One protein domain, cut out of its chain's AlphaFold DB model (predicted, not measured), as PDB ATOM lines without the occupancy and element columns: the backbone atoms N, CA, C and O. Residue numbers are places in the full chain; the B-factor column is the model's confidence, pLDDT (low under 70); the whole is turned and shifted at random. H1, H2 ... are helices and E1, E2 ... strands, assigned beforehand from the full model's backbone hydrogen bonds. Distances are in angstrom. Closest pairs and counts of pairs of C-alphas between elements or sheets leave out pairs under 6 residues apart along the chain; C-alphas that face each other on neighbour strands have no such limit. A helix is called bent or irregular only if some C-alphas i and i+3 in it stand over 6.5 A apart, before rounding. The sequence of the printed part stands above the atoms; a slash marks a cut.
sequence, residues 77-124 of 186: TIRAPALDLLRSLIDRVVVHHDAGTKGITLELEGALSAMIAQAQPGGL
ATOM      1  N   THR A  77     162.211  95.650 161.270       83.75
ATOM      2  CA  THR A  77     160.936  95.028 160.913       83.75
ATOM      3  C   THR A  77     160.025  94.853 162.128       83.75
ATOM      4  O   THR A  77     158.809  94.981 162.017       83.75
ATOM      5  N   ILE A  78     160.608  94.572 163.298       84.94
ATOM      6  CA  ILE A  78     159.868  94.263 164.533       84.94
ATOM      7  C   ILE A  78     159.906  95.395 165.560       84.94
ATOM      8  O   ILE A  78     159.092  95.416 166.480       84.94
ATOM      9  N   ARG A  79     160.812  96.363 165.401       85.31
ATOM     10  CA  ARG A  79     161.027  97.455 166.354       85.31
ATOM     11  C   ARG A  79     159.775  98.280 166.629       85.31
ATOM     12  O   ARG A  79     159.422  98.461 167.789       85.31
ATOM     13  N   ALA A  80     159.116  98.788 165.588       86.31
ATOM     14  CA  ALA A  80     157.909  99.602 165.743       86.31
ATOM     15  C   ALA A  80     156.770  98.841 166.455       86.31
ATOM     16  O   ALA A  80     156.354  99.294 167.522       86.31
ATOM     17  N   PRO A  81     156.328  97.658 165.977       85.44
ATOM     18  CA  PRO A  81     155.252  96.925 166.644       85.44
ATOM     19  C   PRO A  81     155.629  96.449 168.058       85.44
ATOM     20  O   PRO A  81     154.779  96.445 168.945       85.44
ATOM     21  N   ALA A  82     156.893  96.093 168.309       86.25
ATOM     22  CA  ALA A  82     157.341  95.710 169.648       86.25
ATOM     23  C   ALA A  82     157.336  96.895 170.626       86.25
ATOM     24  O   ALA A  82     156.913  96.745 171.773       86.25
ATOM     25  N   LEU A  83     157.769  98.082 170.189       85.94
ATOM     26  CA  LEU A  83     157.708  99.292 171.009       85.94
ATOM     27  C   LEU A  83     156.272  99.716 171.294       85.94
ATOM     28  O   LEU A  83     155.999 100.165 172.404       85.94
ATOM     29  N   ASP A  84     155.362  99.561 170.335       87.81
ATOM     30  CA  ASP A  84     153.948  99.873 170.545       87.81
ATOM     31  C   ASP A  84     153.314  98.925 171.568       87.81
ATOM     32  O   ASP A  84     152.617  99.382 172.474       87.81
ATOM     33  N   LEU A  85     153.636  97.627 171.521       88.12
ATOM     34  CA  LEU A  85     153.227  96.668 172.553       88.12
ATOM     35  C   LEU A  85     153.805  97.025 173.929       88.12
ATOM     36  O   LEU A  85     153.065  97.061 174.908       88.12
ATOM     37  N   LEU A  86     155.099  97.346 174.021       87.44
ATOM     38  CA  LEU A  86     155.724  97.744 175.288       87.44
ATOM     39  C   LEU A  86     155.102  99.027 175.850       87.44
ATOM     40  O   LEU A  86     154.799  99.091 177.038       87.44
ATOM     41  N   ARG A  87     154.860 100.027 174.998       87.62
ATOM     42  CA  ARG A  87     154.172 101.268 175.380       87.62
ATOM     43  C   ARG A  87     152.722 101.024 175.775       87.62
ATOM     44  O   ARG A  87     152.246 101.701 176.664       87.62
ATOM     45  N   SER A  88     152.033 100.046 175.189       91.56
ATOM     46  CA  SER A  88     150.667  99.714 175.616       91.56
ATOM     47  C   SER A  88     150.603  99.161 177.046       91.56
ATOM     48  O   SER A  88     149.572  99.267 177.704       91.56
ATOM     49  N   LEU A  89     151.708  98.588 177.539       91.50
ATOM     50  CA  LEU A  89     151.821  98.071 178.905       91.50
ATOM     51  C   LEU A  89     152.291  99.130 179.916       91.50
ATOM     52  O   LEU A  89     152.160  98.909 181.124       91.50
ATOM     53  N   ILE A  90     152.849 100.246 179.440       90.44
ATOM     54  CA  ILE A  90     153.435 101.319 180.247       90.44
ATOM     55  C   ILE A  90     152.577 102.574 180.080       90.44
ATOM     56  O   ILE A  90     152.592 103.195 179.023       90.44
ATOM     57  N   ASP A  91     151.870 102.977 181.131       87.62
ATOM     58  CA  ASP A  91     150.996 104.155 181.084       87.62
ATOM     59  C   ASP A  91     151.795 105.449 181.307       87.62
ATOM     60  O   ASP A  91     151.652 106.439 180.588       87.62
ATOM     61  N   ARG A  92     152.726 105.430 182.271       85.25
ATOM     62  CA  ARG A  92     153.576 106.584 182.580       85.25
ATOM     63  C   ARG A  92     154.937 106.165 183.125       85.25
ATOM     64  O   ARG A  92     155.068 105.191 183.860       85.25
ATOM     65  N   VAL A  93     155.954 106.954 182.777       85.56
ATOM     66  CA  VAL A  93     157.287 106.906 183.388       85.56
ATOM     67  C   VAL A  93     157.565 108.273 184.000       85.56
ATOM     68  O   VAL A  93     157.618 109.268 183.273       85.56
ATOM     69  N   VAL A  94     157.726 108.336 185.321       84.94
ATOM     70  CA  VAL A  94     158.107 109.559 186.034       84.94
ATOM     71  C   VAL A  94     159.596 109.491 186.342       84.94
ATOM     72  O   VAL A  94     160.093 108.503 186.875       84.94
ATOM     73  N   VAL A  95     160.324 110.538 185.956       84.50
ATOM     74  CA  VAL A  95     161.765 110.655 186.191       84.50
ATOM     75  C   VAL A  95     161.981 111.696 187.273       84.50
ATOM     76  O   VAL A  95     161.701 112.878 187.065       84.50
ATOM     77  N   HIS A  96     162.505 111.263 188.411       83.50
ATOM     78  CA  HIS A  96     162.892 112.139 189.504       83.50
ATOM     79  C   HIS A  96     164.397 112.367 189.455       83.50
ATOM     80  O   HIS A  96     165.197 111.428 189.479       83.50
ATOM     81  N   HIS A  97     164.781 113.636 189.373       81.88
ATOM     82  CA  HIS A  97     166.165 114.063 189.520       81.88
ATOM     83  C   HIS A  97     166.360 114.525 190.958       81.88
ATOM     84  O   HIS A  97     165.786 115.541 191.355       81.88
ATOM     85  N   ASP A  98     167.156 113.798 191.737       78.38
ATOM     86  CA  ASP A  98     167.524 114.267 193.065       78.38
ATOM     87  C   ASP A  98     168.580 115.377 192.921       78.38
ATOM     88  O   ASP A  98     169.604 115.222 192.257       78.38
ATOM     89  N   ALA A  99     168.300 116.547 193.492       65.00
ATOM     90  CA  ALA A  99     169.189 117.701 193.409       65.00
ATOM     91  C   ALA A  99     170.450 117.543 194.284       65.00
ATOM     92  O   ALA A  99     171.405 118.301 194.107       65.00
ATOM     93  N   GLY A 100     170.465 116.585 195.222       66.06
ATOM     94  CA  GLY A 100     171.570 116.366 196.164       66.06
ATOM     95  C   GLY A 100     172.430 115.133 195.879       66.06
ATOM     96  O   GLY A 100     173.616 115.118 196.215       66.06
ATOM     97  N   THR A 101     171.874 114.111 195.228       57.62
ATOM     98  CA  THR A 101     172.586 112.888 194.844       57.62
ATOM     99  C   THR A 101     172.603 112.772 193.319       57.62
ATOM    100  O   THR A 101     171.643 113.130 192.653       57.62
ATOM    101  N   LYS A 102     173.677 112.247 192.707       63.81
ATOM    102  CA  LYS A 102     173.698 111.962 191.249       63.81
ATOM    103  C   LYS A 102     172.759 110.797 190.857       63.81
ATOM    104  O   LYS A 102     172.981 110.152 189.834       63.81
ATOM    105  N   GLY A 103     171.768 110.488 191.689       67.00
ATOM    106  CA  GLY A 103     170.777 109.454 191.458       67.00
ATOM    107  C   GLY A 103     169.684 109.950 190.518       67.00
ATOM    108  O   GLY A 103     169.234 111.092 190.598       67.00
ATOM    109  N   ILE A 104     169.266 109.075 189.610       76.31
ATOM    110  CA  ILE A 104     168.030 109.236 188.846       76.31
ATOM    111  C   ILE A 104     167.092 108.155 189.360       76.31
ATOM    112  O   ILE A 104     167.414 106.972 189.243       76.31
ATOM    113  N   THR A 105     165.947 108.557 189.903       78.06
ATOM    114  CA  THR A 105     164.905 107.618 190.324       78.06
ATOM    115  C   THR A 105     163.838 107.567 189.241       78.06
ATOM    116  O   THR A 105     163.375 108.603 188.760       78.06
ATOM    117  N   LEU A 106     163.475 106.358 188.820       79.38
ATOM    118  CA  LEU A 106     162.438 106.123 187.821       79.38
ATOM    119  C   LEU A 106     161.247 105.461 188.501       79.38
ATOM    120  O   LEU A 106     161.399 104.412 189.121       79.38
ATOM    121  N   GLU A 107     160.066 106.037 188.331       83.44
ATOM    122  CA  GLU A 107     158.805 105.421 188.732       83.44
ATOM    123  C   GLU A 107     158.038 104.992 187.484       83.44
ATOM    124  O   GLU A 107     157.928 105.736 186.505       83.44
ATOM    125  N   LEU A 108     157.531 103.760 187.517       85.00
ATOM    126  CA  LEU A 108     156.806 103.141 186.418       85.00
ATOM    127  C   LEU A 108     155.349 102.900 186.821       85.00
ATOM    128  O   LEU A 108     155.071 102.145 187.754       85.00
ATOM    129  N   GLU A 109     154.420 103.462 186.057       86.50
ATOM    130  CA  GLU A 109     152.980 103.253 186.211       86.50
ATOM    131  C   GLU A 109     152.430 102.485 184.998       86.50
ATOM    132  O   GLU A 109     152.814 102.740 183.853       86.50
ATOM    133  N   GLY A 110     151.522 101.534 185.235       89.06
ATOM    134  CA  GLY A 110     150.810 100.814 184.178       89.06
ATOM    135  C   GLY A 110     150.586  99.331 184.470       89.06
ATOM    136  O   GLY A 110     150.823  98.833 185.571       89.06
ATOM    137  N   ALA A 111     150.143  98.599 183.449       88.75
ATOM    138  CA  ALA A 111     149.906  97.159 183.548       88.75
ATOM    139  C   ALA A 111     151.196  96.389 183.869       88.75
ATOM    140  O   ALA A 111     151.171  95.432 184.642       88.75
ATOM    141  N   LEU A 112     152.334  96.840 183.331       87.31
ATOM    142  CA  LEU A 112     153.627  96.215 183.592       87.31
ATOM    143  C   LEU A 112     154.016  96.283 185.077       87.31
ATOM    144  O   LEU A 112     154.490  95.288 185.623       87.31
ATOM    145  N   SER A 113     153.785  97.414 185.752       84.69
ATOM    146  CA  SER A 113     154.105  97.530 187.178       84.69
ATOM    147  C   SER A 113     153.167  96.691 188.047       84.69
ATOM    148  O   SER A 113     153.637  96.030 188.972       84.69
ATOM    149  N   ALA A 114     151.878  96.610 187.699       84.81
ATOM    150  CA  ALA A 114     150.920  95.731 188.374       84.81
ATOM    151  C   ALA A 114     151.302  94.243 188.255       84.81
ATOM    152  O   ALA A 114     151.271  93.510 189.245       84.81
ATOM    153  N   MET A 115     151.722  93.803 187.063       85.38
ATOM    154  CA  MET A 115     152.190  92.432 186.836       85.38
ATOM    155  C   MET A 115     153.440  92.109 187.662       85.38
ATOM    156  O   MET A 115     153.509  91.046 188.277       85.38
ATOM    157  N   ILE A 116     154.415  93.025 187.708       83.00
ATOM    158  CA  ILE A 116     155.635  92.848 188.509       83.00
ATOM    159  C   ILE A 116     155.289  92.785 189.998       83.00
ATOM    160  O   ILE A 116     155.765  91.886 190.683       83.00
ATOM    161  N   ALA A 117     154.432  93.682 190.488       78.50
ATOM    162  CA  ALA A 117     154.009  93.697 191.886       78.50
ATOM    163  C   ALA A 117     153.284  92.403 192.297       78.50
ATOM    164  O   ALA A 117     153.460  91.929 193.417       78.50
ATOM    165  N   GLN A 118     152.498  91.810 191.393       76.94
ATOM    166  CA  GLN A 118     151.814  90.542 191.643       76.94
ATOM    167  C   GLN A 118     152.768  89.339 191.599       76.94
ATOM    168  O   GLN A 118     152.644  88.428 192.416       76.94
ATOM    169  N   ALA A 119     153.716  89.325 190.660       78.31
ATOM    170  CA  ALA A 119     154.715  88.263 190.555       78.31
ATOM    171  C   ALA A 119     155.754  88.322 191.690       78.31
ATOM    172  O   ALA A 119     156.274  87.288 192.108       78.31
ATOM    173  N   GLN A 120     156.069  89.527 192.167       72.62
ATOM    174  CA  GLN A 120     157.041  89.806 193.218       72.62
ATOM    175  C   GLN A 120     156.521  90.939 194.120       72.62
ATOM    176  O   GLN A 120     156.764  92.118 193.833       72.62
ATOM    177  N   PRO A 121     155.828  90.617 195.228       60.00
ATOM    178  CA  PRO A 121     155.399  91.634 196.180       60.00
ATOM    179  C   PRO A 121     156.632  92.335 196.771       60.00
ATOM    180  O   PRO A 121     157.460  91.704 197.422       60.00
ATOM    181  N   GLY A 122     156.775  93.637 196.495       59.53
ATOM    182  CA  GLY A 122     157.932  94.452 196.896       59.53
ATOM    183  C   GLY A 122     159.046  94.594 195.848       59.53
ATOM    184  O   GLY A 122     159.993  95.336 196.082       59.53
ATOM    185  N   GLY A 123     158.932  93.966 194.669       55.75
ATOM    186  CA  GLY A 123     159.980  93.989 193.632       55.75
ATOM    187  C   GLY A 123     160.265  95.360 192.995       55.75
ATOM    188  O   GLY A 123     161.296  95.526 192.351       55.75
ATOM    189  N   LEU A 124     159.377  96.344 193.180       56.19
ATOM    190  CA  LEU A 124     159.556  97.731 192.722       56.19
ATOM    191  C   LEU A 124     159.937  98.702 193.857       56.19
ATOM    192  O   LEU A 124     160.136  99.882 193.595       56.19
TER     193      LEU A 124
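AT A GLANCE: This is residues 77 to 124 of the 186 residues of an uncharacterized protein of Salipiger bermudensis (strain DSM 26914 / JCM 13377 / KCTC 12554 / HTCC2601) (UniProt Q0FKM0). Three arms spread from one junction: a long two-stranded hairpin, E1 and E2, with helix H1 leading into its base and helix H2 leaving it. The two helices come together near Leu 89 and Ala 111 and point away from each other, while the turn of the hairpin, residues 98 to 103, sticks out at the far end. The printed part has 48 residues, with two named helices and two named strands in the order H1, E1, E2, H2; the sheet, E1 - E2, is antiparallel and the class is mixed, helices and strands. The whole is loose, with a radius of gyration of the C-alphas of 13.7 A, and spans 42 by 28 by 14 A, only just flat.

IN THESE COORDINATES: H1, residues 77 to 89, begins at C-alpha 77 (160.936, 95.028, 160.913) and is 20.4 A long. It is irregular: C-alphas 77 and 80 are 7.3 A apart. E1, residues 92 to 97, is 16.2 A long, and E2, residues 104 to 109, is 16.4 A long. H2, residues 111 to 119, is 12.3 A long and ends at C-alpha 119 (154.715, 88.263, 190.555).

HOW THE PARTS SIT: E1 and E2 form a hairpin, antiparallel at 162 degrees between their directions. N 94 and O 107, 2.9 A, and N 96 and O 105, 2.8 A, are within hydrogen-bond range. H1 and H2 are close but not clearly touching; their closest C-alphas, of Leu 89 and Ala 111, are 5.1 A apart. Their lines are about perpendicular at 71 degrees, only just. H1 and E2 are apart, as are E1 and H2. Every O i to N i+4 pair in H2 is within hydrogen-bond range; in H1, 8 of 9 are.

THE WHOLE: The two C-alphas farthest apart, of Thr 77 and Gly 100, are 42.6 A apart. The printed part has no cut. The links H1 to E1 and E2 to H2 are tight, and E1 to E2 is short. Residues 77 to 85, 98 to 103 and 117 to 122 stand free. The mean pLDDT of the printed part is 80.1; residues 99 to 103 and 121 to 124 are under 70.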